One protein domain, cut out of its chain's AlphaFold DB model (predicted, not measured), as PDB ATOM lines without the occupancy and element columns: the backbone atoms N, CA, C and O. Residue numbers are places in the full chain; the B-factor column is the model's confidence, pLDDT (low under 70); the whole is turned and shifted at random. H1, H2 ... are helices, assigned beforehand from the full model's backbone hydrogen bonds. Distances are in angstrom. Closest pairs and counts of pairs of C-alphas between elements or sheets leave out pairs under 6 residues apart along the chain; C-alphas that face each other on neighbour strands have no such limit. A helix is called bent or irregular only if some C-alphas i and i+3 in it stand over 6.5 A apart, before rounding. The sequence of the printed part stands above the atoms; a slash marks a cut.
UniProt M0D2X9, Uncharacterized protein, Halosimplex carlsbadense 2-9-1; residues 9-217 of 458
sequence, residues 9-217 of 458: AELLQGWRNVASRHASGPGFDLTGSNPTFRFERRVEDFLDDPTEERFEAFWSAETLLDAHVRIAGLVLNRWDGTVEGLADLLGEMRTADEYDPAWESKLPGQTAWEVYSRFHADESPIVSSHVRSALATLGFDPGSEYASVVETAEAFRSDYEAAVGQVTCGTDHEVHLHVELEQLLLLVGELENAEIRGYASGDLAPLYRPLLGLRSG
ATOM      1  N   ALA A   9     160.581 143.651 159.671       82.19
ATOM      2  CA  ALA A   9     161.757 143.180 158.964       82.19
ATOM      3  C   ALA A   9     162.684 144.323 158.504       82.19
ATOM      4  O   ALA A   9     163.895 144.187 158.618       82.19
ATOM      5  N   GLU A  10     162.168 145.455 158.016       86.62
ATOM      6  CA  GLU A  10     163.005 146.605 157.633       86.62
ATOM      7  C   GLU A  10     163.692 147.252 158.837       86.62
ATOM      8  O   GLU A  10     164.877 147.563 158.733       86.62
ATOM      9  N   LEU A  11     162.993 147.411 159.970       89.44
ATOM     10  CA  LEU A  11     163.597 147.921 161.207       89.44
ATOM     11  C   LEU A  11     164.743 147.014 161.660       89.44
ATOM     12  O   LEU A  11     165.860 147.486 161.855       89.44
ATOM     13  N   LEU A  12     164.487 145.709 161.758       94.31
ATOM     14  CA  LEU A  12     165.485 144.744 162.212       94.31
ATOM     15  C   LEU A  12     166.682 144.673 161.255       94.31
ATOM     16  O   LEU A  12     167.827 144.684 161.697       94.31
ATOM     17  N   GLN A  13     166.461 144.685 159.936       93.56
ATOM     18  CA  GLN A  13     167.570 144.739 158.973       93.56
ATOM     19  C   GLN A  13     168.340 146.068 159.037       93.56
ATOM     20  O   GLN A  13     169.561 146.082 158.855       93.56
ATOM     21  N   GLY A  14     167.652 147.179 159.309       93.44
ATOM     22  CA  GLY A  14     168.263 148.479 159.575       93.44
ATOM     23  C   GLY A  14     169.175 148.437 160.797       93.44
ATOM     24  O   GLY A  14     170.341 148.827 160.700       93.44
ATOM     25  N   TRP A  15     168.673 147.876 161.899       96.25
ATOM     26  CA  TRP A  15     169.422 147.639 163.130       96.25
ATOM     27  C   TRP A  15     170.647 146.771 162.876       96.25
ATOM     28  O   TRP A  15     171.761 147.205 163.150       96.25
ATOM     29  N   ARG A  16     170.480 145.624 162.208       96.38
ATOM     30  CA  ARG A  16     171.592 144.751 161.818       96.38
ATOM     31  C   ARG A  16     172.697 145.491 161.071       96.38
ATOM     32  O   ARG A  16     173.872 145.267 161.334       96.38
ATOM     33  N   ASN A  17     172.339 146.344 160.115       94.12
ATOM     34  CA  ASN A  17     173.312 147.061 159.291       94.12
ATOM     35  C   ASN A  17     174.086 148.131 160.080       94.12
ATOM     36  O   ASN A  17     175.271 148.343 159.820       94.12
ATOM     37  N   VAL A  18     173.416 148.808 161.016       95.94
ATOM     38  CA  VAL A  18     174.008 149.891 161.809       95.94
ATOM     39  C   VAL A  18     174.752 149.342 163.024       95.94
ATOM     40  O   VAL A  18     175.953 149.581 163.149       95.94
ATOM     41  N   ALA A  19     174.090 148.555 163.869       96.12
ATOM     42  CA  ALA A  19     174.663 148.032 165.105       96.12
ATOM     43  C   ALA A  19     175.817 147.047 164.861       96.12
ATOM     44  O   ALA A  19     176.685 146.923 165.712       96.12
ATOM     45  N   SER A  20     175.946 146.417 163.683       96.00
ATOM     46  CA  SER A  20     177.135 145.595 163.385       96.00
ATOM     47  C   SER A  20     178.394 146.416 163.061       96.00
ATOM     48  O   SER A  20     179.459 145.842 162.839       96.00
ATOM     49  N   ARG A  21     178.282 147.742 162.902       95.06
ATOM     50  CA  ARG A  21     179.377 148.633 162.462       95.06
ATOM     51  C   ARG A  21     179.625 149.797 163.406       95.06
ATOM     52  O   ARG A  21     180.735 150.319 163.439       95.06
ATOM     53  N   HIS A  22     178.592 150.219 164.118       94.56
ATOM     54  CA  HIS A  22     178.619 151.362 165.008       94.56
ATOM     55  C   HIS A  22     178.332 150.881 166.424       94.56
ATOM     56  O   HIS A  22     177.281 150.300 166.677       94.56
ATOM     57  N   ALA A  23     179.271 151.143 167.332       93.75
ATOM     58  CA  ALA A  23     179.122 150.813 168.744       93.75
ATOM     59  C   ALA A  23     178.146 151.751 169.474       93.75
ATOM     60  O   ALA A  23     177.701 151.438 170.564       93.75
ATOM     61  N   SER A  24     177.810 152.904 168.894       92.56
ATOM     62  CA  SER A  24     176.822 153.829 169.446       92.56
ATOM     63  C   SER A  24     176.231 154.719 168.356       92.56
ATOM     64  O   SER A  24     176.787 154.860 167.259       92.56
ATOM     65  N   GLY A  25     175.098 155.331 168.673       87.50
ATOM     66  CA  GLY A  25     174.436 156.327 167.851       87.50
ATOM     67  C   GLY A  25     173.352 157.063 168.637       87.50
ATOM     68  O   GLY A  25     173.141 156.806 169.818       87.50
ATOM     69  N   PRO A  26     172.658 158.016 168.003       82.88
ATOM     70  CA  PRO A  26     171.532 158.700 168.632       82.88
ATOM     71  C   PRO A  26     170.484 157.694 169.130       82.88
ATOM     72  O   PRO A  26     169.951 156.934 168.325       82.88
ATOM     73  N   GLY A  27     170.209 157.672 170.434       80.06
ATOM     74  CA  GLY A  27     169.226 156.772 171.049       80.06
ATOM     75  C   GLY A  27     169.681 155.325 171.275       80.06
ATOM     76  O   GLY A  27     168.844 154.504 171.626       80.06
ATOM     77  N   PHE A  28     170.960 154.977 171.067       89.25
ATOM     78  CA  PHE A  28     171.495 153.669 171.474       89.25
ATOM     79  C   PHE A  28     172.996 153.715 171.805       89.25
ATOM     80  O   PHE A  28     173.784 154.378 171.125       89.25
ATOM     81  N   ASP A  29     173.421 152.941 172.800       91.94
ATOM     82  CA  ASP A  29     174.827 152.781 173.172       91.94
ATOM     83  C   ASP A  29     175.138 151.303 173.443       91.94
ATOM     84  O   ASP A  29     174.651 150.716 174.401       91.94
ATOM     85  N   LEU A  30     175.955 150.687 172.589       94.44
ATOM     86  CA  LEU A  30     176.429 149.301 172.712       94.44
ATOM     87  C   LEU A  30     177.867 149.248 173.256       94.44
ATOM     88  O   LEU A  30     178.538 148.223 173.172       94.44
ATOM     89  N   THR A  31     178.387 150.357 173.784       91.12
ATOM     90  CA  THR A  31     179.698 150.390 174.437       91.12
ATOM     91  C   THR A  31     179.584 150.022 175.917       91.12
ATOM     92  O   THR A  31     178.491 149.916 176.473       91.12
ATOM     93  N   GLY A  32     180.725 149.929 176.610       81.25
ATOM     94  CA  GLY A  32     180.788 149.849 178.079       81.25
ATOM     95  C   GLY A  32     180.348 151.135 178.798       81.25
ATOM     96  O   GLY A  32     180.826 151.431 179.885       81.25
ATOM     97  N   SER A  33     179.519 151.963 178.168       83.75
ATOM     98  CA  SER A  33     178.866 153.119 178.780       83.75
ATOM     99  C   SER A  33     177.344 152.997 178.758       83.75
ATOM    100  O   SER A  33     176.687 153.955 179.138       83.75
ATOM    101  N   ASN A  34     176.775 151.855 178.366       86.69
ATOM    102  CA  ASN A  34     175.331 151.633 178.403       86.69
ATOM    103  C   ASN A  34     174.777 151.542 179.850       86.69
ATOM    104  O   ASN A  34     175.561 151.336 180.787       86.69
ATOM    105  N   PRO A  35     173.450 151.688 180.051       85.62
ATOM    106  CA  PRO A  35     172.829 151.638 181.378       85.62
ATOM    107  C   PRO A  35     173.158 150.369 182.175       85.62
ATOM    108  O   PRO A  35     173.520 150.477 183.343       85.62
ATOM    109  N   THR A  36     173.144 149.185 181.551       91.00
ATOM    110  CA  THR A  36     173.473 147.910 182.217       91.00
ATOM    111  C   THR A  36     174.909 147.878 182.734       91.00
ATOM    112  O   THR A  36     175.141 147.531 183.885       91.00
ATOM    113  N   PHE A  37     175.884 148.332 181.946       89.69
ATOM    114  CA  PHE A  37     177.274 148.372 182.410       89.69
ATOM    115  C   PHE A  37     177.473 149.373 183.562       89.69
ATOM    116  O   PHE A  37     178.235 149.134 184.503       89.69
ATOM    117  N   ARG A  38     176.784 150.522 183.511       91.62
ATOM    118  CA  ARG A  38     176.796 151.489 184.621       91.62
ATOM    119  C   ARG A  38     176.130 150.905 185.864       91.62
ATOM    120  O   ARG A  38     176.644 151.141 186.956       91.62
ATOM    121  N   PHE A  39     175.046 150.146 185.683       94.62
ATOM    122  CA  PHE A  39     174.359 149.390 186.728       94.62
ATOM    123  C   PHE A  39     175.303 148.427 187.413       94.62
ATOM    124  O   PHE A  39     175.548 148.611 188.600       94.62
ATOM    125  N   GLU A  40     175.915 147.504 186.677       93.12
ATOM    126  CA  GLU A  40     176.847 146.520 187.229       93.12
ATOM    127  C   GLU A  40     177.960 147.190 188.038       93.12
ATOM    128  O   GLU A  40     178.209 146.829 189.183       93.12
ATOM    129  N   ARG A  41     178.596 148.232 187.492       92.94
ATOM    130  CA  ARG A  41     179.687 148.903 188.203       92.94
ATOM    131  C   ARG A  41     179.211 149.592 189.483       92.94
ATOM    132  O   ARG A  41     179.834 149.438 190.527       92.94
ATOM    133  N   ARG A  42     178.142 150.387 189.400       94.69
ATOM    134  CA  ARG A  42     177.679 151.215 190.526       94.69
ATOM    135  C   ARG A  42     176.980 150.392 191.600       94.69
ATOM    136  O   ARG A  42     177.085 150.737 192.774       94.69
ATOM    137  N   VAL A  43     176.285 149.324 191.216       96.12
ATOM    138  CA  VAL A  43     175.644 148.428 192.175       96.12
ATOM    139  C   VAL A  43     176.688 147.618 192.933       96.12
ATOM    140  O   VAL A  43     176.565 147.508 194.144       96.12
ATOM    141  N   GLU A  44     177.759 147.145 192.286       95.88
ATOM    142  CA  GLU A  44     178.865 146.486 192.996       95.88
ATOM    143  C   GLU A  44     179.592 147.464 193.931       95.88
ATOM    144  O   GLU A  44     179.814 147.139 195.094       95.88
ATOM    145  N   ASP A  45     179.854 148.701 193.486       95.50
ATOM    146  CA  ASP A  45     180.420 149.743 194.354       95.50
ATOM    147  C   ASP A  45     179.540 149.997 195.598       95.50
ATOM    148  O   ASP A  45     180.070 150.252 196.682       95.50
ATOM    149  N   PHE A  46     178.211 149.942 195.461       97.38
ATOM    150  CA  PHE A  46     177.273 150.084 196.576       97.38
ATOM    151  C   PHE A  46     177.213 148.835 197.470       97.38
ATOM    152  O   PHE A  46     177.226 148.965 198.691       97.38
ATOM    153  N   LEU A  47     177.173 147.633 196.889       97.12
ATOM    154  CA  LEU A  47     177.117 146.370 197.631       97.12
ATOM    155  C   LEU A  47     178.397 146.113 198.446       97.12
ATOM    156  O   LEU A  47     178.319 145.538 199.531       97.12
ATOM    157  N   ASP A  48     179.560 146.546 197.950       96.88
ATOM    158  CA  ASP A  48     180.854 146.363 198.619       96.88
ATOM    159  C   ASP A  48     181.059 147.291 199.834       96.88
ATOM    160  O   ASP A  48     181.710 146.907 200.810       96.88
ATOM    161  N   ASP A  49     180.539 148.518 199.784       96.50
ATOM    162  CA  ASP A  49     180.636 149.516 200.859       96.50
ATOM    163  C   ASP A  49     179.364 150.380 200.858       96.50
ATOM    164  O   ASP A  49     179.324 151.427 200.209       96.50
ATOM    165  N   PRO A  50     178.295 149.925 201.529       96.81
ATOM    166  CA  PRO A  50     176.984 150.556 201.458       96.81
ATOM    167  C   PRO A  50     176.966 151.910 202.172       96.81
ATOM    168  O   PRO A  50     176.961 151.997 203.399       96.81
ATOM    169  N   THR A  51     176.907 152.985 201.388       95.50
ATOM    170  CA  THR A  51     176.713 154.362 201.864       95.50
ATOM    171  C   THR A  51     175.572 155.035 201.106       95.50
ATOM    172  O   THR A  51     175.271 154.651 199.976       95.50
ATOM    173  N   GLU A  52     174.945 156.052 201.705       89.75
ATOM    174  CA  GLU A  52     173.890 156.841 201.043       89.75
ATOM    175  C   GLU A  52     174.396 157.442 199.725       89.75
ATOM    176  O   GLU A  52     173.764 157.266 198.695       89.75
ATOM    177  N   GLU A  53     175.600 158.024 199.714       89.75
ATOM    178  CA  GLU A  53     176.228 158.590 198.508       89.75
ATOM    179  C   GLU A  53     176.378 157.558 197.374       89.75
ATOM    180  O   GLU A  53     176.113 157.845 196.205       89.75
ATOM    181  N   ARG A  54     176.795 156.328 197.700       93.00
ATOM    182  CA  ARG A  54     176.937 155.260 196.700       93.00
ATOM    183  C   ARG A  54     175.584 154.735 196.245       93.00
ATOM    184  O   ARG A  54     175.434 154.426 195.064       93.00
ATOM    185  N   PHE A  55     174.605 154.684 197.147       93.31
ATOM    186  CA  PHE A  55     173.228 154.381 196.788       93.31
ATOM    187  C   PHE A  55     172.664 155.436 195.834       93.31
ATOM    188  O   PHE A  55     172.061 155.068 194.837       93.31
ATOM    189  N   GLU A  56     172.904 156.727 196.074       85.94
ATOM    190  CA  GLU A  56     172.480 157.820 195.192       85.94
ATOM    191  C   GLU A  56     173.136 157.752 193.813       85.94
ATOM    192  O   GLU A  56     172.468 157.927 192.793       85.94
ATOM    193  N   ALA A  57     174.430 157.430 193.755       85.00
ATOM    194  CA  ALA A  57     175.125 157.236 192.488       85.00
ATOM    195  C   ALA A  57     174.536 156.060 191.689       85.00
ATOM    196  O   ALA A  57     174.309 156.172 190.478       85.00
ATOM    197  N   PHE A  58     174.280 154.937 192.365       90.69
ATOM    198  CA  PHE A  58     173.622 153.757 191.807       90.69
ATOM    199  C   PHE A  58     172.189 154.063 191.353       90.69
ATOM    200  O   PHE A  58     171.847 153.824 190.198       90.69
ATOM    201  N   TRP A  59     171.369 154.640 192.223       84.00
ATOM    202  CA  TRP A  59     169.947 154.882 192.022       84.00
ATOM    203  C   TRP A  59     169.707 156.196 191.267       84.00
ATOM    204  O   TRP A  59     169.159 157.170 191.783       84.00
ATOM    205  N   SER A  60     170.150 156.219 190.010       78.75
ATOM    206  CA  SER A  60     170.074 157.371 189.110       78.75
ATOM    207  C   SER A  60     169.589 156.972 187.717       78.75
ATOM    208  O   SER A  60     169.749 155.824 187.302       78.75
ATOM    209  N   ALA A  61     169.045 157.937 186.967       72.44
ATOM    210  CA  ALA A  61     168.541 157.732 185.602       72.44
ATOM    211  C   ALA A  61     169.618 157.237 184.616       72.44
ATOM    212  O   ALA A  61     169.316 156.624 183.599       72.44
ATOM    213  N   GLU A  62     170.896 157.473 184.921       77.75
ATOM    214  CA  GLU A  62     172.007 156.960 184.118       77.75
ATOM    215  C   GLU A  62     172.212 155.446 184.252       77.75
ATOM    216  O   GLU A  62     172.891 154.859 183.407       77.75
ATOM    217  N   THR A  63     171.699 154.853 185.330       85.56
ATOM    218  CA  THR A  63     171.923 153.466 185.755       85.56
ATOM    219  C   THR A  63     170.641 152.638 185.645       85.56
ATOM    220  O   THR A  63     170.660 151.497 185.192       85.56
ATOM    221  N   LEU A  64     169.532 153.229 186.084       83.81
ATOM    222  CA  LEU A  64     168.196 152.657 186.132       83.81
ATOM    223  C   LEU A  64     167.264 153.637 185.434       83.81
ATOM    224  O   LEU A  64     167.019 154.737 185.933       83.81
ATOM    225  N   LEU A  65     166.734 153.235 184.291       77.94
ATOM    226  CA  LEU A  65     165.812 154.033 183.501       77.94
ATOM    227  C   LEU A  65     164.596 154.421 184.335       77.94
ATOM    228  O   LEU A  65     164.159 155.554 184.241       77.94
ATOM    229  N   ASP A  66     164.109 153.548 185.218       67.69
ATOM    230  CA  ASP A  66     162.959 153.764 186.097       67.69
ATOM    231  C   ASP A  66     163.324 154.449 187.427       67.69
ATOM    232  O   ASP A  66     162.426 154.769 188.209       67.69
ATOM    233  N   ALA A  67     164.603 154.753 187.696       61.72
ATOM    234  CA  ALA A  67     164.987 155.530 188.883       61.72
ATOM    235  C   ALA A  67     164.546 157.001 188.805       61.72
ATOM    236  O   ALA A  67     164.446 157.662 189.835       61.72
ATOM    237  N   HIS A  68     164.182 157.507 187.622       51.00
ATOM    238  CA  HIS A  68     163.523 158.811 187.489       51.00
ATOM    239  C   HIS A  68     162.178 158.880 188.248       51.00
ATOM    240  O   HIS A  68     161.810 159.936 188.749       51.00
ATOM    241  N   VAL A  69     161.465 157.753 188.417       41.91
ATOM    242  CA  VAL A  69     160.165 157.691 189.118       41.91
ATOM    243  C   VAL A  69     160.308 157.925 190.629       41.91
ATOM    244  O   VAL A  69     159.346 158.342 191.276       41.91
ATOM    245  N   ARG A  70     161.496 157.676 191.203       50.97
ATOM    246  CA  ARG A  70     161.844 158.005 192.593       50.97
ATOM    247  C   ARG A  70     163.341 158.258 192.733       50.97
ATOM    248  O   ARG A  70     164.113 157.304 192.692       50.97
ATOM    249  N   ILE A  71     163.728 159.504 193.000       59.00
ATOM    250  CA  ILE A  71     165.119 159.835 193.321       59.00
ATOM    251  C   ILE A  71     165.593 159.077 194.572       59.00
ATOM    252  O   ILE A  71     164.808 158.778 195.475       59.00
ATOM    253  N   ALA A  72     166.885 158.771 194.623       68.06
ATOM    254  CA  ALA A  72     167.503 157.925 195.640       68.06
ATOM    255  C   ALA A  72     167.171 158.315 197.093       68.06
ATOM    256  O   ALA A  72     166.811 157.449 197.894       68.06
ATOM    257  N   GLY A  73     167.191 159.615 197.411       62.75
ATOM    258  CA  GLY A  73     166.851 160.127 198.744       62.75
ATOM    259  C   GLY A  73     165.460 159.702 199.230       62.75
ATOM    260  O   GLY A  73     165.263 159.453 200.414       62.75
ATOM    261  N   LEU A  74     164.491 159.508 198.330       59.53
ATOM    262  CA  LEU A  74     163.146 159.049 198.701       59.53
ATOM    263  C   LEU A  74     163.086 157.571 199.039       59.53
ATOM    264  O   LEU A  74     162.281 157.171 199.882       59.53
ATOM    265  N   VAL A  75     163.879 156.759 198.345       68.50
ATOM    266  CA  VAL A  75     163.982 155.336 198.661       68.50
ATOM    267  C   VAL A  75     164.632 155.188 200.028       68.50
ATOM    268  O   VAL A  75     164.096 154.463 200.858       68.50
ATOM    269  N   LEU A  76     165.686 155.964 200.305       77.38
ATOM    270  CA  LEU A  76     166.314 156.033 201.625       77.38
ATOM    271  C   LEU A  76     165.326 156.500 202.706       77.38
ATOM    272  O   LEU A  76     165.194 155.844 203.732       77.38
ATOM    273  N   ASN A  77     164.565 157.567 202.453       65.50
ATOM    274  CA  ASN A  77     163.613 158.125 203.420       65.50
ATOM    275  C   ASN A  77     162.428 157.197 203.742       65.50
ATOM    276  O   ASN A  77     161.858 157.290 204.826       65.50
ATOM    277  N   ARG A  78     162.009 156.338 202.804       67.12
ATOM    278  CA  ARG A  78     160.906 155.376 203.013       67.12
ATOM    279  C   ARG A  78     161.364 154.003 203.464       67.12
ATOM    280  O   ARG A  78     160.531 153.176 203.827       67.12
ATOM    281  N   TRP A  79     162.655 153.735 203.379       79.75
ATOM    282  CA  TRP A  79     163.211 152.486 203.835       79.75
ATOM    283  C   TRP A  79     163.290 152.494 205.361       79.75
ATOM    284  O   TRP A  79     164.081 153.216 205.957       79.75
ATOM    285  N   ASP A  80     162.489 151.644 206.002       76.06
ATOM    286  CA  ASP A  80     162.454 151.528 207.468       76.06
ATOM    287  C   ASP A  80     163.708 150.838 208.062       76.06
ATOM    288  O   ASP A  80     163.805 150.645 209.278       76.06
ATOM    289  N   GLY A  81     164.655 150.407 207.218       84.94
ATOM    290  CA  GLY A  81     165.898 149.740 207.608       84.94
ATOM    291  C   GLY A  81     167.138 150.632 207.484       84.94
ATOM    292  O   GLY A  81     167.051 151.845 207.328       84.94
ATOM    293  N   THR A  82     168.326 150.027 207.547       92.81
ATOM    294  CA  THR A  82     169.590 150.743 207.302       92.81
ATOM    295  C   THR A  82     169.997 150.655 205.832       92.81
ATOM    296  O   THR A  82     169.473 149.819 205.092       92.81
ATOM    297  N   VAL A  83     170.958 151.480 205.412       93.19
ATOM    298  CA  VAL A  83     171.540 151.422 204.060       93.19
ATOM    299  C   VAL A  83     172.159 150.047 203.782       93.19
ATOM    300  O   VAL A  83     171.998 149.508 202.691       93.19
ATOM    301  N   GLU A  84     172.767 149.415 204.787       95.94
ATOM    302  CA  GLU A  84     173.224 148.024 204.706       95.94
ATOM    303  C   GLU A  84     172.056 147.062 204.453       95.94
ATOM    304  O   GLU A  84     172.187 146.134 203.668       95.94
ATOM    305  N   GLY A  85     170.888 147.310 205.053       95.81
ATOM    306  CA  GLY A  85     169.679 146.533 204.785       95.81
ATOM    307  C   GLY A  85     169.161 146.679 203.347       95.81
ATOM    308  O   GLY A  85     168.613 145.720 202.804       95.81
ATOM    309  N   LEU A  86     169.344 147.845 202.709       94.25
ATOM    310  CA  LEU A  86     169.077 148.003 201.272       94.25
ATOM    311  C   LEU A  86     170.077 147.200 200.442       94.25
ATOM    312  O   LEU A  86     169.677 146.536 199.490       94.25
ATOM    313  N   ALA A  87     171.359 147.221 200.811       97.19
ATOM    314  CA  ALA A  87     172.371 146.406 200.149       97.19
ATOM    315  C   ALA A  87     172.081 144.903 200.295       97.19
ATOM    316  O   ALA A  87     172.185 144.171 199.314       97.19
ATOM    317  N   ASP A  88     171.620 144.452 201.464       97.25
ATOM    318  CA  ASP A  88     171.172 143.073 201.683       97.25
ATOM    319  C   ASP A  88     169.988 142.712 200.770       97.25
ATOM    320  O   ASP A  88     169.993 141.642 200.160       97.25
ATOM    321  N   LEU A  89     169.000 143.605 200.620       96.50
ATOM    322  CA  LEU A  89     167.865 143.409 199.708       96.50
ATOM    323  C   LEU A  89     168.313 143.321 198.241       96.50
ATOM    324  O   LEU A  89     167.863 142.446 197.506       96.50
ATOM    325  N   LEU A  90     169.207 144.205 197.798       96.69
ATOM    326  CA  LEU A  90     169.753 144.142 196.440       96.69
ATOM    327  C   LEU A  90     170.604 142.879 196.237       96.69
ATOM    328  O   LEU A  90     170.550 142.262 195.175       96.69
ATOM    329  N   GLY A  91     171.341 142.448 197.262       97.44
ATOM    330  CA  GLY A  91     172.074 141.185 197.269       97.44
ATOM    331  C   GLY A  91     171.157 139.959 197.181       97.44
ATOM    332  O   GLY A  91     171.491 138.995 196.486       97.44
ATOM    333  N   GLU A  92     169.990 140.006 197.830       97.69
ATOM    334  CA  GLU A  92     168.916 139.013 197.694       97.69
ATOM    335  C   GLU A  92     168.430 138.959 196.240       97.69
ATOM    336  O   GLU A  92     168.488 137.896 195.628       97.69
ATOM    337  N   MET A  93     168.064 140.101 195.648       97.31
ATOM    338  CA  MET A  93     167.613 140.179 194.249       97.31
ATOM    339  C   MET A  93     168.665 139.653 193.261       97.31
ATOM    340  O   MET A  93     168.322 138.913 192.337       97.31
ATOM    341  N   ARG A  94     169.949 139.977 193.479       97.00
ATOM    342  CA  ARG A  94     171.079 139.513 192.653       97.00
ATOM    343  C   ARG A  94     171.228 137.992 192.641       97.00
ATOM    344  O   ARG A  94     171.681 137.430 191.654       97.00
ATOM    345  N   THR A  95     170.908 137.328 193.749       96.75
ATOM    346  CA  THR A  95     171.115 135.877 193.914       96.75
ATOM    347  C   THR A  95     169.831 135.058 193.808       96.75
ATOM    348  O   THR A  95     169.882 133.836 193.936       96.75
ATOM    349  N   ALA A  96     168.691 135.711 193.587       97.00
ATOM    350  CA  ALA A  96     167.397 135.066 193.462       97.00
ATOM    351  C   ALA A  96     167.212 134.421 192.081       97.00
ATOM    352  O   ALA A  96     167.422 135.067 191.058       97.00
ATOM    353  N   ASP A  97     166.737 133.174 192.067       94.56
ATOM    354  CA  ASP A  97     166.454 132.427 190.833       94.56
ATOM    355  C   ASP A  97     165.168 132.908 190.124       94.56
ATOM    356  O   ASP A  97     164.995 132.694 188.928       94.56
ATOM    357  N   GLU A  98     164.245 133.536 190.859       94.88
ATOM    358  CA  GLU A  98     162.950 134.007 190.356       94.88
ATOM    359  C   GLU A  98     162.598 135.377 190.954       94.88
ATOM    360  O   GLU A  98     163.024 135.719 192.061       94.88
ATOM    361  N   TYR A  99     161.793 136.152 190.224       94.88
ATOM    362  CA  TYR A  99     161.286 137.438 190.692       94.88
ATOM    363  C   TYR A  99     160.289 137.265 191.848       94.88
ATOM    364  O   TYR A  99     159.315 136.520 191.711       94.88
ATOM    365  N   ASP A 100     160.477 137.999 192.950       95.06
ATOM    366  CA  ASP A 100     159.532 138.043 194.072       95.06
ATOM    367  C   ASP A 100     158.697 139.344 194.050       95.06
ATOM    368  O   ASP A 100     159.229 140.427 194.324       95.06
ATOM    369  N   PRO A 101     157.369 139.270 193.816       87.31
ATOM    370  CA  PRO A 101     156.476 140.430 193.890       87.31
ATOM    371  C   PRO A 101     156.485 141.152 195.245       87.31
ATOM    372  O   PRO A 101     156.091 142.315 195.334       87.31
ATOM    373  N   ALA A 102     156.945 140.509 196.324       87.88
ATOM    374  CA  ALA A 102     157.109 141.162 197.619       87.88
ATOM    375  C   ALA A 102     158.127 142.315 197.579       87.88
ATOM    376  O   ALA A 102     158.040 143.227 198.408       87.88
ATOM    377  N   TRP A 103     159.064 142.327 196.625       88.56
ATOM    378  CA  TRP A 103     159.998 143.439 196.456       88.56
ATOM    379  C   TRP A 103     159.301 144.733 196.032       88.56
ATOM    380  O   TRP A 103     159.764 145.798 196.425       88.56
ATOM    381  N   GLU A 104     158.152 144.677 195.352       79.88
ATOM    382  CA  GLU A 104     157.367 145.869 194.973       79.88
ATOM    383  C   GLU A 104     156.790 146.627 196.179       79.88
ATOM    384  O   GLU A 104     156.393 147.787 196.071       79.88
ATOM    385  N   SER A 105     156.734 145.974 197.345       77.44
ATOM    386  CA  SER A 105     156.357 146.617 198.611       77.44
ATOM    387  C   SER A 105     157.527 147.326 199.303       77.44
ATOM    388  O   SER A 105     157.304 148.170 200.168       77.44
ATOM    389  N   LYS A 106     158.767 146.981 198.927       79.56
ATOM    390  CA  LYS A 106     160.021 147.474 199.521       79.56
ATOM    391  C   LYS A 106     160.705 148.518 198.638       79.56
ATOM    392  O   LYS A 106     161.244 149.500 199.133       79.56
ATOM    393  N   LEU A 107     160.676 148.288 197.331       77.81
ATOM    394  CA  LEU A 107     161.189 149.153 196.281       77.81
ATOM    395  C   LEU A 107     160.021 149.599 195.391       77.81
ATOM    396  O   LEU A 107     158.993 148.926 195.343       77.81
ATOM    397  N   PRO A 108     160.144 150.710 194.652       68.00
ATOM    398  CA  PRO A 108     159.098 151.136 193.725       68.00
ATOM    399  C   PRO A 108     158.858 150.042 192.681       68.00
ATOM    400  O   PRO A 108     159.818 149.604 192.056       68.00
ATOM    401  N   GLY A 109     157.606 149.609 192.483       66.44
ATOM    402  CA  GLY A 109     157.293 148.380 191.734       66.44
ATOM    403  C   GLY A 109     158.000 148.245 190.378       66.44
ATOM    404  O   GLY A 109     158.694 147.261 190.150       66.44
ATOM    405  N   GLN A 110     157.925 149.264 189.513       70.38
ATOM    406  CA  GLN A 110     158.594 149.219 188.200       70.38
ATOM    407  C   GLN A 110     160.126 149.245 188.309       70.38
ATOM    408  O   GLN A 110     160.803 148.498 187.612       70.38
ATOM    409  N   THR A 111     160.685 150.011 189.247       79.12
ATOM    410  CA  THR A 111     162.133 150.006 189.487       79.12
ATOM    411  C   THR A 111     162.607 148.674 190.076       79.12
ATOM    412  O   THR A 111     163.712 148.239 189.777       79.12
ATOM    413  N   ALA A 112     161.781 147.975 190.861       87.62
ATOM    414  CA  ALA A 112     162.089 146.630 191.347       87.62
ATOM    415  C   ALA A 112     162.202 145.623 190.189       87.62
ATOM    416  O   ALA A 112     163.080 144.759 190.214       87.62
ATOM    417  N   TRP A 113     161.344 145.748 189.168       90.31
ATOM    418  CA  TRP A 113     161.420 144.937 187.946       90.31
ATOM    419  C   TRP A 113     162.731 145.179 187.208       90.31
ATOM    420  O   TRP A 113     163.414 144.224 186.833       90.31
ATOM    421  N   GLU A 114     163.106 146.447 187.039       93.06
ATOM    422  CA  GLU A 114     164.331 146.823 186.341       93.06
ATOM    423  C   GLU A 114     165.578 146.372 187.100       93.06
ATOM    424  O   GLU A 114     166.446 145.733 186.517       93.06
ATOM    425  N   VAL A 115     165.652 146.633 188.407       95.31
ATOM    426  CA  VAL A 115     166.786 146.219 189.245       95.31
ATOM    427  C   VAL A 115     166.987 144.708 189.177       95.31
ATOM    428  O   VAL A 115     168.101 144.259 188.911       95.31
ATOM    429  N   TYR A 116     165.924 143.919 189.376       96.50
ATOM    430  CA  TYR A 116     166.022 142.462 189.283       96.50
ATOM    431  C   TYR A 116     166.463 142.036 187.882       96.50
ATOM    432  O   TYR A 116     167.458 141.337 187.726       96.50
ATOM    433  N   SER A 117     165.773 142.496 186.841       96.00
ATOM    434  CA  SER A 117     166.075 142.064 185.475       96.00
ATOM    435  C   SER A 117     167.452 142.509 184.969       96.00
ATOM    436  O   SER A 117     168.039 141.803 184.156       96.00
ATOM    437  N   ARG A 118     168.019 143.614 185.474       95.19
ATOM    438  CA  ARG A 118     169.407 144.010 185.186       95.19
ATOM    439  C   ARG A 118     170.438 143.112 185.864       95.19
ATOM    440  O   ARG A 118     171.444 142.811 185.232       95.19
ATOM    441  N   PHE A 119     170.197 142.639 187.093       96.00
ATOM    442  CA  PHE A 119     171.070 141.627 187.714       96.00
ATOM    443  C   PHE A 119     171.122 140.325 186.909       96.00
ATOM    444  O   PHE A 119     172.136 139.635 186.928       96.00
ATOM    445  N   HIS A 120     170.039 140.017 186.193       95.25
ATOM    446  CA  HIS A 120     169.862 138.782 185.428       95.25
ATOM    447  C   HIS A 120     169.869 139.018 183.911       95.25
ATOM    448  O   HIS A 120     169.330 138.207 183.158       95.25
ATOM    449  N   ALA A 121     170.484 140.113 183.441       93.25
ATOM    450  CA  ALA A 121     170.470 140.511 182.028       93.25
ATOM    451  C   ALA A 121     171.097 139.459 181.091       93.25
ATOM    452  O   ALA A 121     170.775 139.400 179.904       93.25
ATOM    453  N   ASP A 122     171.954 138.584 181.612       90.50
ATOM    454  CA  ASP A 122     172.551 137.484 180.850       90.50
ATOM    455  C   ASP A 122     171.564 136.343 180.567       90.50
ATOM    456  O   ASP A 122     171.731 135.606 179.593       90.50
ATOM    457  N   GLU A 123     170.526 136.208 181.392       91.12
ATOM    458  CA  GLU A 123     169.619 135.057 181.405       91.12
ATOM    459  C   GLU A 123     168.184 135.421 181.010       91.12
ATOM    460  O   GLU A 123     167.496 134.599 180.406       91.12
ATOM    461  N   SER A 124     167.749 136.653 181.286       93.06
ATOM    462  CA  SER A 124     166.371 137.117 181.102       93.06
ATOM    463  C   SER A 124     166.316 138.532 180.497       93.06
ATOM    464  O   SER A 124     167.241 139.323 180.695       93.06
ATOM    465  N   PRO A 125     165.227 138.901 179.791       95.94
ATOM    466  CA  PRO A 125     165.037 140.256 179.288       95.94
ATOM    467  C   PRO A 125     165.063 141.317 180.392       95.94
ATOM    468  O   PRO A 125     164.488 141.121 181.465       95.94
ATOM    469  N   ILE A 126     165.660 142.472 180.081       95.56
ATOM    470  CA  ILE A 126     165.621 143.666 180.933       95.56
ATOM    471  C   ILE A 126     164.220 144.278 180.854       95.56
ATOM    472  O   ILE A 126     163.703 144.541 179.768       95.56
ATOM    473  N   VAL A 127     163.599 144.508 182.008       92.06
ATOM    474  CA  VAL A 127     162.225 144.995 182.136       92.06
ATOM    475  C   VAL A 127     162.233 146.388 182.749       92.06
ATOM    476  O   VAL A 127     162.385 146.537 183.953       92.06
ATOM    477  N   SER A 128     162.003 147.400 181.915       84.81
ATOM    478  CA  SER A 128     161.788 148.790 182.331       84.81
ATOM    479  C   SER A 128     160.497 149.353 181.735       84.81
ATOM    480  O   SER A 128     159.909 148.780 180.802       84.81
ATOM    481  N   SER A 129     160.047 150.505 182.231       76.25
ATOM    482  CA  SER A 129     158.929 151.246 181.628       76.25
ATOM    483  C   SER A 129     159.171 151.576 180.145       76.25
ATOM    484  O   SER A 129     158.250 151.484 179.326       76.25
ATOM    485  N   HIS A 130     160.422 151.862 179.776       78.25
ATOM    486  CA  HIS A 130     160.835 152.185 178.412       78.25
ATOM    487  C   HIS A 130     160.718 150.969 177.488       78.25
ATOM    488  O   HIS A 130     160.132 151.064 176.407       78.25
ATOM    489  N   VAL A 131     161.178 149.801 177.948       84.31
ATOM    490  CA  VAL A 131     161.029 148.525 177.229       84.31
ATOM    491  C   VAL A 131     159.554 148.199 176.996       84.31
ATOM    492  O   VAL A 131     159.166 147.884 175.870       84.31
ATOM    493  N   ARG A 132     158.699 148.341 178.017       82.44
ATOM    494  CA  ARG A 132     157.247 148.116 177.879       82.44
ATOM    495  C   ARG A 132     156.623 149.029 176.828       82.44
ATOM    496  O   ARG A 132     155.875 148.561 175.972       82.44
ATOM    497  N   SER A 133     156.947 150.318 176.878       73.56
ATOM    498  CA  SER A 133     156.450 151.316 175.926       73.56
ATOM    499  C   SER A 133     156.894 151.014 174.487       73.56
ATOM    500  O   SER A 133     156.099 151.075 173.542       73.56
ATOM    501  N   ALA A 134     158.152 150.614 174.307       78.94
ATOM    502  CA  ALA A 134     158.696 150.245 173.009       78.94
ATOM    503  C   ALA A 134     158.043 148.975 172.442       78.94
ATOM    504  O   ALA A 134     157.639 148.967 171.279       78.94
ATOM    505  N   LEU A 135     157.853 147.933 173.260       81.06
ATOM    506  CA  LEU A 135     157.137 146.713 172.865       81.06
ATOM    507  C   LEU A 135     155.705 147.027 172.409       81.06
ATOM    508  O   LEU A 135     155.288 146.580 171.339       81.06
ATOM    509  N   ALA A 136     154.992 147.875 173.155       74.69
ATOM    510  CA  ALA A 136     153.670 148.359 172.762       74.69
ATOM    511  C   ALA A 136     153.697 149.117 171.425       74.69
ATOM    512  O   ALA A 136     152.839 148.912 170.566       74.69
ATOM    513  N   THR A 137     154.725 149.940 171.199       72.19
ATOM    514  CA  THR A 137     154.911 150.685 169.942       72.19
ATOM    515  C   THR A 137     155.116 149.741 168.753       72.19
ATOM    516  O   THR A 137     154.661 150.019 167.642       72.19
ATOM    517  N   LEU A 138     155.754 148.596 168.991       76.50
ATOM    518  CA  LEU A 138     155.945 147.520 168.019       76.50
ATOM    519  C   LEU A 138     154.720 146.591 167.896       76.50
ATOM    520  O   LEU A 138     154.764 145.604 167.168       76.50
ATOM    521  N   GLY A 139     153.605 146.909 168.557       73.75
ATOM    522  CA  GLY A 139     152.345 146.175 168.440       73.75
ATOM    523  C   GLY A 139     152.251 144.916 169.303       73.75
ATOM    524  O   GLY A 139     151.358 144.101 169.067       73.75
ATOM    525  N   PHE A 140     153.139 144.754 170.282       78.88
ATOM    526  CA  PHE A 140     153.016 143.735 171.321       78.88
ATOM    527  C   PHE A 140     152.155 144.255 172.484       78.88
ATOM    528  O   PHE A 140     152.083 145.458 172.710       78.88
ATOM    529  N   ASP A 141     151.504 143.368 173.237       79.06
ATOM    530  CA  ASP A 141     150.783 143.737 174.464       79.06
ATOM    531  C   ASP A 141     151.600 143.279 175.681       79.06
ATOM    532  O   ASP A 141     151.564 142.094 176.004       79.06
ATOM    533  N   PRO A 142     152.365 144.172 176.337       69.12
ATOM    534  CA  PRO A 142     153.243 143.789 177.442       69.12
ATOM    535  C   PRO A 142     152.486 143.426 178.729       69.12
ATOM    536  O   PRO A 142     153.093 142.902 179.661       69.12
ATOM    537  N   GLY A 143     151.187 143.727 178.827       73.81
ATOM    538  CA  GLY A 143     150.420 143.545 180.057       73.81
ATOM    539  C   GLY A 143     150.841 144.472 181.211       73.81
ATOM    540  O   GLY A 143     151.569 145.462 181.052       73.81
ATOM    541  N   SER A 144     150.321 144.163 182.403       73.69
ATOM    542  CA  SER A 144     150.469 144.979 183.620       73.69
ATOM    543  C   SER A 144     151.279 144.320 184.736       73.69
ATOM    544  O   SER A 144     151.465 144.944 185.774       73.69
ATOM    545  N   GLU A 145     151.739 143.084 184.549       77.38
ATOM    546  CA  GLU A 145     152.472 142.301 185.552       77.38
ATOM    547  C   GLU A 145     153.860 141.927 185.022       77.38
ATOM    548  O   GLU A 145     154.001 141.664 183.825       77.38
ATOM    549  N   TYR A 146     154.863 141.829 185.903       84.88
ATOM    550  CA  TYR A 146     156.249 141.499 185.538       84.88
ATOM    551  C   TYR A 146     156.351 140.291 184.592       84.88
ATOM    552  O   TYR A 146     156.936 140.387 183.516       84.88
ATOM    553  N   ALA A 147     155.707 139.174 184.947       90.88
ATOM    554  CA  ALA A 147     155.751 137.942 184.162       90.88
ATOM    555  C   ALA A 147     155.168 138.102 182.745       90.88
ATOM    556  O   ALA A 147     155.697 137.526 181.797       90.88
ATOM    557  N   SER A 148     154.117 138.917 182.585       84.44
ATOM    558  CA  SER A 148     153.523 139.198 181.267       84.44
ATOM    559  C   SER A 148     154.479 140.003 180.384       84.44
ATOM    560  O   SER A 148     154.594 139.751 179.182       84.44
ATOM    561  N   VAL A 149     155.212 140.943 180.989       86.81
ATOM    562  CA  VAL A 149     156.207 141.747 180.277       86.81
ATOM    563  C   VAL A 149     157.381 140.876 179.839       86.81
ATOM    564  O   VAL A 149     157.808 140.986 178.692       86.81
ATOM    565  N   VAL A 150     157.860 139.980 180.710       96.06
ATOM    566  CA  VAL A 150     158.918 139.012 180.381       96.06
ATOM    567  C   VAL A 150     158.488 138.104 179.228       96.06
ATOM    568  O   VAL A 150     159.217 138.003 178.246       96.06
ATOM    569  N   GLU A 151     157.292 137.506 179.282       95.50
ATOM    570  CA  GLU A 151     156.769 136.657 178.198       95.50
ATOM    571  C   GLU A 151     156.704 137.413 176.862       95.50
ATOM    572  O   GLU A 151     157.077 136.892 175.808       95.50
ATOM    573  N   THR A 152     156.284 138.675 176.907       91.00
ATOM    574  CA  THR A 152     156.191 139.527 175.719       91.00
ATOM    575  C   THR A 152     157.565 139.902 175.166       91.00
ATOM    576  O   THR A 152     157.776 139.870 173.951       91.00
ATOM    577  N   ALA A 153     158.519 140.234 176.037       95.19
ATOM    578  CA  ALA A 153     159.895 140.522 175.649       95.19
ATOM    579  C   ALA A 153     160.592 139.280 175.065       95.19
ATOM    580  O   ALA A 153     161.329 139.390 174.087       95.19
ATOM    581  N   GLU A 154     160.301 138.092 175.594       96.69
ATOM    582  CA  GLU A 154     160.757 136.802 175.067       96.69
ATOM    583  C   GLU A 154     160.177 136.479 173.683       96.69
ATOM    584  O   GLU A 154     160.880 135.987 172.791       96.69
ATOM    585  N   ALA A 155     158.900 136.803 173.460       95.00
ATOM    586  CA  ALA A 155     158.286 136.697 172.141       95.00
ATOM    587  C   ALA A 155     158.985 137.627 171.134       95.00
ATOM    588  O   ALA A 155     159.346 137.194 170.038       95.00
ATOM    589  N   PHE A 156     159.257 138.875 171.528       95.19
ATOM    590  CA  PHE A 156     160.016 139.814 170.703       95.19
ATOM    591  C   PHE A 156     161.452 139.335 170.437       95.19
ATOM    592  O   PHE A 156     161.909 139.393 169.294       95.19
ATOM    593  N   ARG A 157     162.153 138.801 171.447       96.56
ATOM    594  CA  ARG A 157     163.486 138.191 171.292       96.56
ATOM    595  C   ARG A 157     163.467 137.071 170.257       96.56
ATOM    596  O   ARG A 157     164.326 137.037 169.381       96.56
ATOM    597  N   SER A 158     162.476 136.186 170.326       95.12
ATOM    598  CA  SER A 158     162.338 135.071 169.385       95.12
ATOM    599  C   SER A 158     162.180 135.560 167.939       95.12
ATOM    600  O   SER A 158     162.838 135.046 167.029       95.12
ATOM    601  N   ASP A 159     161.356 136.590 167.724       93.19
ATOM    602  CA  ASP A 159     161.180 137.228 166.414       93.19
ATOM    603  C   ASP A 159     162.471 137.913 165.933       93.19
ATOM    604  O   ASP A 159     162.845 137.817 164.758       93.19
ATOM    605  N   TYR A 160     163.179 138.575 166.849       96.06
ATOM    606  CA  TYR A 160     164.451 139.242 166.602       96.06
ATOM    607  C   TYR A 160     165.543 138.263 166.156       96.06
ATOM    608  O   TYR A 160     166.150 138.434 165.091       96.06
ATOM    609  N   GLU A 161     165.770 137.198 166.926       96.31
ATOM    610  CA  GLU A 161     166.783 136.183 166.632       96.31
ATOM    611  C   GLU A 161     166.500 135.478 165.304       96.31
ATOM    612  O   GLU A 161     167.414 135.274 164.500       96.31
ATOM    613  N   ALA A 162     165.230 135.169 165.024       94.25
ATOM    614  CA  ALA A 162     164.823 134.576 163.756       94.25
ATOM    615  C   ALA A 162     165.098 135.497 162.553       94.25
ATOM    616  O   ALA A 162     165.415 135.014 161.462       94.25
ATOM    617  N   ALA A 163     164.981 136.815 162.730       94.38
ATOM    618  CA  ALA A 163     165.147 137.788 161.655       94.38
ATOM    619  C   ALA A 163     166.610 138.186 161.407       94.38
ATOM    620  O   ALA A 163     167.031 138.322 160.249       94.38
ATOM    621  N   VAL A 164     167.380 138.427 162.471       96.62
ATOM    622  CA  VAL A 164     168.728 139.009 162.371       96.62
ATOM    623  C   VAL A 164     169.794 138.308 163.202       96.62
ATOM    624  O   VAL A 164     170.968 138.441 162.847       96.62
ATOM    625  N   GLY A 165     169.406 137.502 164.196       95.75
ATOM    626  CA  GLY A 165     170.320 136.968 165.210       95.75
ATOM    627  C   GLY A 165     170.902 138.077 166.095       95.75
ATOM    628  O   GLY A 165     170.613 139.251 165.882       95.75
ATOM    629  N   GLN A 166     171.753 137.723 167.058       96.44
ATOM    630  CA  GLN A 166     172.521 138.715 167.818       96.44
ATOM    631  C   GLN A 166     173.486 139.456 166.879       96.44
ATOM    632  O   GLN A 166     174.408 138.866 166.310       96.44
ATOM    633  N   VAL A 167     173.249 140.747 166.685       97.25
ATOM    634  CA  VAL A 167     173.923 141.585 165.689       97.25
ATOM    635  C   VAL A 167     175.342 141.940 166.117       97.25
ATOM    636  O   VAL A 167     176.225 142.033 165.262       97.25
ATOM    637  N   THR A 168     175.558 142.144 167.413       96.62
ATOM    638  CA  THR A 168     176.860 142.515 167.979       96.62
ATOM    639  C   THR A 168     177.777 141.312 168.203       96.62
ATOM    640  O   THR A 168     178.963 141.495 168.452       96.62
ATOM    641  N   CYS A 169     177.279 140.079 168.047       96.69
ATOM    642  CA  CYS A 169     178.104 138.881 168.185       96.69
ATOM    643  C   CYS A 169     179.282 138.899 167.190       96.69
ATOM    644  O   CYS A 169     179.094 138.964 165.969       96.69
ATOM    645  N   GLY A 170     180.509 138.822 167.711       94.56
ATOM    646  CA  GLY A 170     181.748 138.850 166.942       94.56
ATOM    647  C   GLY A 170     182.207 140.237 166.476       94.56
ATOM    648  O   GLY A 170     183.107 140.300 165.632       94.56
ATOM    649  N   THR A 171     181.615 141.332 166.966       96.19
ATOM    650  CA  THR A 171     182.106 142.703 166.729       96.19
ATOM    651  C   THR A 171     183.065 143.158 167.840       96.19
ATOM    652  O   THR A 171     183.198 142.508 168.873       96.19
ATOM    653  N   ASP A 172     183.732 144.303 167.653       95.25
ATOM    654  CA  ASP A 172     184.587 144.915 168.691       95.25
ATOM    655  C   ASP A 172     183.780 145.514 169.869       95.25
ATOM    656  O   ASP A 172     184.355 145.998 170.843       95.25
ATOM    657  N   HIS A 173     182.449 145.497 169.771       94.88
ATOM    658  CA  HIS A 173     181.485 146.039 170.733       94.88
ATOM    659  C   HIS A 173     180.363 145.026 171.004       94.88
ATOM    660  O   HIS A 173     179.188 145.376 171.077       94.88
ATOM    661  N   GLU A 174     180.738 143.751 171.090       95.69
ATOM    662  CA  GLU A 174     179.842 142.667 171.480       95.69
ATOM    663  C   GLU A 174     179.275 142.903 172.888       95.69
ATOM    664  O   GLU A 174     180.027 143.148 173.834       95.69
ATOM    665  N   VAL A 175     177.950 142.819 173.020       94.69
ATOM    666  CA  VAL A 175     177.219 142.891 174.297       94.69
ATOM    667  C   VAL A 175     176.256 141.714 174.412       94.69
ATOM    668  O   VAL A 175     175.913 141.096 173.405       94.69
ATOM    669  N   HIS A 176     175.788 141.409 175.624       94.69
ATOM    670  CA  HIS A 176     174.784 140.365 175.846       94.69
ATOM    671  C   HIS A 176     173.493 140.643 175.060       94.69
ATOM    672  O   HIS A 176     173.094 141.796 174.883       94.69
ATOM    673  N   LEU A 177     172.819 139.583 174.596       96.50
ATOM    674  CA  LEU A 177     171.648 139.701 173.719       96.50
ATOM    675  C   LEU A 177     170.540 140.577 174.324       96.50
ATOM    676  O   LEU A 177     169.987 141.415 173.619       96.50
ATOM    677  N   HIS A 178     170.225 140.432 175.612       96.44
ATOM    678  CA  HIS A 178     169.178 141.250 176.235       96.44
ATOM    679  C   HIS A 178     169.576 142.724 176.368       96.44
ATOM    680  O   HIS A 178     168.709 143.587 176.252       96.44
ATOM    681  N   VAL A 179     170.871 143.027 176.511       95.94
ATOM    682  CA  VAL A 179     171.385 144.405 176.448       95.94
ATOM    683  C   VAL A 179     171.233 144.955 175.029       95.94
ATOM    684  O   VAL A 179     170.735 146.060 174.849       95.94
ATOM    685  N   GLU A 180     171.580 144.179 173.999       97.12
ATOM    686  CA  GLU A 180     171.379 144.577 172.598       97.12
ATOM    687  C   GLU A 180     169.900 144.865 172.281       97.12
ATOM    688  O   GLU A 180     169.586 145.859 171.621       97.12
ATOM    689  N   LEU A 181     168.989 144.019 172.774       97.06
ATOM    690  CA  LEU A 181     167.544 144.191 172.619       97.06
ATOM    691  C   LEU A 181     167.028 145.422 173.360       97.06
ATOM    692  O   LEU A 181     166.240 146.172 172.787       97.06
ATOM    693  N   GLU A 182     167.480 145.652 174.595       95.06
ATOM    694  CA  GLU A 182     167.162 146.869 175.340       95.06
ATOM    695  C   GLU A 182     167.569 148.101 174.528       95.06
ATOM    696  O   GLU A 182     166.740 148.975 174.315       95.06
ATOM    697  N   GLN A 183     168.793 148.151 173.993       95.00
ATOM    698  CA  GLN A 183     169.265 149.303 173.220       95.00
ATOM    699  C   GLN A 183     168.440 149.556 171.948       95.00
ATOM    700  O   GLN A 183     168.167 150.707 171.605       95.00
ATOM    701  N   LEU A 184     167.984 148.503 171.260       95.50
ATOM    702  CA  LEU A 184     167.038 148.652 170.150       95.50
ATOM    703  C   LEU A 184     165.684 149.199 170.630       95.50
ATOM    704  O   LEU A 184     165.092 150.058 169.976       95.50
ATOM    705  N   LEU A 185     165.172 148.695 171.751       91.31
ATOM    706  CA  LEU A 185     163.890 149.125 172.305       91.31
ATOM    707  C   LEU A 185     163.954 150.560 172.843       91.31
ATOM    708  O   LEU A 185     163.004 151.307 172.633       91.31
ATOM    709  N   LEU A 186     165.074 150.991 173.424       86.50
ATOM    710  CA  LEU A 186     165.319 152.386 173.807       86.50
ATOM    711  C   LEU A 186     165.301 153.308 172.594       86.50
ATOM    712  O   LEU A 186     164.550 154.278 172.577       86.50
ATOM    713  N   LEU A 187     166.003 152.946 171.521       87.81
ATOM    714  CA  LEU A 187     165.961 153.687 170.259       87.81
ATOM    715  C   LEU A 187     164.527 153.822 169.713       87.81
ATOM    716  O   LEU A 187     164.151 154.873 169.192       87.81
ATOM    717  N   VAL A 188     163.719 152.766 169.831       84.25
ATOM    718  CA  VAL A 188     162.302 152.779 169.433       84.25
ATOM    719  C   VAL A 188     161.441 153.609 170.387       84.25
ATOM    720  O   VAL A 188     160.468 154.204 169.929       84.25
ATOM    721  N   GLY A 189     161.757 153.622 171.681       70.06
ATOM    722  CA  GLY A 189     160.960 154.212 172.755       70.06
ATOM    723  C   GLY A 189     161.236 155.692 173.016       70.06
ATOM    724  O   GLY A 189     160.280 156.432 173.246       70.06
ATOM    725  N   GLU A 190     162.485 156.137 172.899       69.44
ATOM    726  CA  GLU A 190     162.945 157.461 173.342       69.44
ATOM    727  C   GLU A 190     163.009 158.500 172.226       69.44
ATOM    728  O   GLU A 190     162.652 159.650 172.447       69.44
ATOM    729  N   LEU A 191     163.414 158.115 171.011       65.00
ATOM    730  CA  LEU A 191     163.654 159.113 169.971       65.00
ATOM    731  C   LEU A 191     162.367 159.720 169.416       65.00
ATOM    732  O   LEU A 191     161.414 159.014 169.041       65.00
ATOM    733  N   GLU A 192     162.401 161.040 169.264       62.84
ATOM    734  CA  GLU A 192     161.323 161.821 168.683       62.84
ATOM    735  C   GLU A 192     161.368 161.839 167.149       62.84
ATOM    736  O   GLU A 192     162.402 161.662 166.498       62.84
ATOM    737  N   ASN A 193     160.226 162.144 166.522       61.97
ATOM    738  CA  ASN A 193     160.128 162.249 165.062       61.97
ATOM    739  C   ASN A 193     161.102 163.277 164.459       61.97
ATOM    740  O   ASN A 193     161.575 163.080 163.336       61.97
ATOM    741  N   ALA A 194     161.382 164.377 165.163       60.88
ATOM    742  CA  ALA A 194     162.321 165.399 164.705       60.88
ATOM    743  C   ALA A 194     163.757 164.853 164.642       60.88
ATOM    744  O   ALA A 194     164.440 165.019 163.628       60.88
ATOM    745  N   GLU A 195     164.175 164.121 165.673       66.62
ATOM    746  CA  GLU A 195     165.494 163.494 165.758       66.62
ATOM    747  C   GLU A 195     165.642 162.380 164.721       66.62
ATOM    748  O   GLU A 195     166.601 162.370 163.947       66.62
ATOM    749  N   ILE A 196     164.638 161.502 164.603       70.31
ATOM    750  CA  ILE A 196     164.610 160.434 163.592       70.31
ATOM    751  C   ILE A 196     164.758 161.026 162.180       70.31
ATOM    752  O   ILE A 196     165.515 160.499 161.360       70.31
ATOM    753  N   ARG A 197     164.080 162.146 161.876       71.62
ATOM    754  CA  ARG A 197     164.228 162.852 160.586       71.62
ATOM    755  C   ARG A 197     165.646 163.378 160.378       71.62
ATOM    756  O   ARG A 197     166.142 163.294 159.253       71.62
ATOM    757  N   GLY A 198     166.297 163.870 161.431       73.88
ATOM    758  CA  GLY A 198     167.693 164.312 161.398       73.88
ATOM    759  C   GLY A 198     168.655 163.214 160.934       73.88
ATOM    760  O   GLY A 198     169.556 163.478 160.136       73.88
ATOM    761  N   TYR A 199     168.402 161.965 161.333       80.69
ATOM    762  CA  TYR A 199     169.251 160.806 161.019       80.69
ATOM    763  C   TYR A 199     168.733 159.929 159.866       80.69
ATOM    764  O   TYR A 199     169.345 158.923 159.505       80.69
ATOM    765  N   ALA A 200     167.647 160.330 159.197       75.31
ATOM    766  CA  ALA A 200     167.083 159.622 158.040       75.31
ATOM    767  C   ALA A 200     167.904 159.771 156.737       75.31
ATOM    768  O   ALA A 200     167.494 159.322 155.652       75.31
ATOM    769  N   SER A 201     169.076 160.400 156.826       72.44
ATOM    770  CA  SER A 201     170.053 160.565 155.754       72.44
ATOM    771  C   SER A 201     171.459 160.195 156.243       72.44
ATOM    772  O   SER A 201     171.717 160.172 157.441       72.44
ATOM    773  N   GLY A 202     172.363 159.861 155.319       83.69
ATOM    774  CA  GLY A 202     173.715 159.404 155.664       83.69
ATOM    775  C   GLY A 202     173.793 157.922 156.042       83.69
ATOM    776  O   GLY A 202     172.926 157.128 155.671       83.69
ATOM    777  N   ASP A 203     174.861 157.557 156.750       86.81
ATOM    778  CA  ASP A 203     175.246 156.158 156.995       86.81
ATOM    779  C   ASP A 203     174.308 155.428 157.967       86.81
ATOM    780  O   ASP A 203     174.120 154.217 157.857       86.81
ATOM    781  N   LEU A 204     173.649 156.174 158.856       88.56
ATOM    782  CA  LEU A 204     172.681 155.649 159.818       88.56
ATOM    783  C   LEU A 204     171.269 155.487 159.236       88.56
ATOM    784  O   LEU A 204     170.440 154.773 159.797       88.56
ATOM    785  N   ALA A 205     170.992 156.090 158.076       85.75
ATOM    786  CA  ALA A 205     169.665 156.117 157.467       85.75
ATOM    787  C   ALA A 205     168.951 154.753 157.353       85.75
ATOM    788  O   ALA A 205     167.724 154.744 157.475       85.75
ATOM    789  N   PRO A 206     169.633 153.610 157.115       86.88
ATOM    790  CA  PRO A 206     168.980 152.303 157.108       86.88
ATOM    791  C   PRO A 206     168.240 151.955 158.406       86.88
ATOM    792  O   PRO A 206     167.238 151.256 158.322       86.88
ATOM    793  N   LEU A 207     168.695 152.445 159.565       88.81
ATOM    794  CA  LEU A 207     168.047 152.235 160.866       88.81
ATOM    795  C   LEU A 207     166.917 153.241 161.122       88.81
ATOM    796  O   LEU A 207     165.828 152.853 161.534       88.81
ATOM    797  N   TYR A 208     167.135 154.526 160.824       83.94
ATOM    798  CA  TYR A 208     166.169 155.579 161.172       83.94
ATOM    799  C   TYR A 208     165.028 155.729 160.159       83.94
ATOM    800  O   TYR A 208     163.925 156.131 160.519       83.94
ATOM    801  N   ARG A 209     165.228 155.379 158.879       83.31
ATOM    802  CA  ARG A 209     164.148 155.454 157.876       83.31
ATOM    803  C   ARG A 209     162.967 154.525 158.175       83.31
ATOM    804  O   ARG A 209     161.849 155.000 158.018       83.31
ATOM    805  N   PRO A 210     163.159 153.262 158.598       80.94
ATOM    806  CA  PRO A 210     162.052 152.411 159.036       80.94
ATOM    807  C   PRO A 210     161.257 152.983 160.219       80.94
ATOM    808  O   PRO A 210     160.063 152.715 160.333       80.94
ATOM    809  N   LEU A 211     161.895 153.793 161.073       74.19
ATOM    810  CA  LEU A 211     161.227 154.463 162.193       74.19
ATOM    811  C   LEU A 211     160.357 155.646 161.738       74.19
ATOM    812  O   LEU A 211     159.371 155.972 162.403       74.19
ATOM    813  N   LEU A 212     160.658 156.259 160.583       66.75
ATOM    814  CA  LEU A 212     159.806 157.278 159.964       66.75
ATOM    815  C   LEU A 212     158.477 156.651 159.530       66.75
ATOM    816  O   LEU A 212     158.366 156.037 158.468       66.75
ATOM    817  N   GLY A 213     157.447 156.822 160.351       50.19
ATOM    818  CA  GLY A 213     156.147 156.190 160.142       50.19
ATOM    819  C   GLY A 213     155.792 155.152 161.198       50.19
ATOM    820  O   GLY A 213     154.611 154.874 161.364       50.19
ATOM    821  N   LEU A 214     156.768 154.646 161.961       56.94
ATOM    822  CA  LEU A 214     156.527 153.821 163.149       56.94
ATOM    823  C   LEU A 214     155.772 154.632 164.203       56.94
ATOM    824  O   LEU A 214     154.741 154.204 164.701       56.94
ATOM    825  N   ARG A 215     156.199 155.877 164.416       49.31
ATOM    826  CA  ARG A 215     155.485 156.855 165.248       49.31
ATOM    827  C   ARG A 215     154.264 157.479 164.563       49.31
ATOM    828  O   ARG A 215     153.473 158.129 165.220       49.31
ATOM    829  N   SER A 216     154.097 157.286 163.251       34.41
ATOM    830  CA  SER A 216     152.910 157.734 162.493       34.41
ATOM    831  C   SER A 216     151.871 156.617 162.293       34.41
ATOM    832  O   SER A 216     150.826 156.840 161.683       34.41
ATOM    833  N   GLY A 217     152.179 155.396 162.744       29.56
ATOM    834  CA  GLY A 217     151.379 154.178 162.577       29.56
ATOM    835  C   GLY A 217     151.232 153.353 163.860       29.56
ATOM    836  O   GLY A 217     150.330 152.521 163.939       29.56
TER     837      GLY A 217
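This is residues 9 to 217 of the 458 residues of an uncharacterized protein of Halosimplex carlsbadense 2-9-1 (UniProt M0D2X9). Two groups of helices sit end to end in one elongated body: at one end H2, H4, H6 and H7 gather about H8, with H3 and H5 farther out, and at the other end are H1 and H9 to H13, with H11 crossing between H1, H9 and H10. The printed part starts in the second group, passes through residues 20 to 34 into the first, and comes back to finish with the hairpin of H12 and H13, whose H13 packs on H1. The printed part has 209 residues with thirteen named helices, H1 to H13 in that order, and no named strand, an all-helix domain with mostly crossed helix packing. It is compact, with a radius of gyration of the C-alphas of 17.5 A, and spans 52 by 32 by 32 A.

H1, residues 9 to 19, precedes a stretch in which residues 24 to 25 pair antiparallel with residues 28 to 29. H2, residues 35 to 48, and H3, residues 52 to 58, touch as a helical hairpin at a shallow tilt of 25 degrees, the closest C-alphas being those of Arg 42 and Phe 58, 5.0 A apart. H4, residues 65 to 69, is irregular, but only just: C-alphas 65 and 68 are 6.6 A apart. H5, residues 72 to 78, touches H3, closest at the C-alphas of Glu 56 and Ala 72, 5.0 A. H6, residues 83 to 95, touches H2 with residues 87 to 91 alone at a steep tilt of 55 degrees, closest at the C-alphas of Leu 47 and Ala 87, 5.4 A. H7, residues 101 to 105, and H8, residues 109 to 119, touch only at the corner by their link, closest at the C-alphas of Glu 104 and Ala 112, 6.0 A. H8 is the hub and touches four helices; its closest C-alphas are Thr 111 to Asp 66 of H4, 5.1 A, and Phe 119 to Arg 94 of H6, 5.4 A. H8 and H2 only just touch, with 3 pairs of C-alphas within 8 A, closest at Thr 36 and Arg 118, 6.4 A. H9, residues 129 to 137, and H4 only just touch, also with 3 pairs, closest at the C-alphas of Asp 66 and Ser 129, 6.5 A. H10, residues 146 to 163, touches H9, closest at the C-alphas of Arg 132 and Val 149, 6.9 A, and touches H1 with residues 160 to 163 alone, closest at those of Ala 9 and Ala 163, 6.9 A. H11, residues 177 to 190, touches H9 about perpendicular at 75 degrees, closest at the C-alphas of Ala 134 and Gly 189, 4.6 A. H12, residues 193 to 199, and H13, residues 205 to 211, are a helical hairpin at a shallow tilt of 13 degrees, closest at the C-alphas of Ile 196 and Tyr 208, 5.6 A. H13 touches H1 at a steep tilt of 40 degrees, opposite ways, closest at the C-alphas of Gly 14 and Leu 207, 4.0 A. Each O i to N i+4 pair is within hydrogen-bond range in H1, H2, H3, H5, H6 and H8 to H12, against 0 of 1 in H4 and H7 and 1 of 3 in H13, where O i to N i+3 pairs number 1 of 2, 2 of 2 and 2 of 4.

H1 begins at C-alpha 9 at (161.757, 143.180, 158.964) and is 15.1 A long. H2 is 19.7 A, H6 18.6 A, H8 15.9 A and H11 19.8 A. H10, the longest helix, runs 25.8 A from C-alpha 146 at (156.249, 141.499, 185.538). H13 ends at C-alpha 211 at (161.227, 154.463, 162.193).

The C-alphas farthest apart, of Asp 80 and Gly 202, are 53.6 A apart. The printed part has no cut; the links H1 to H2 and H10 to H11 are long. Mean pLDDT of the printed part is 85.3, and 27 residues are under 70, among them 66 to 75 and 212 to 217.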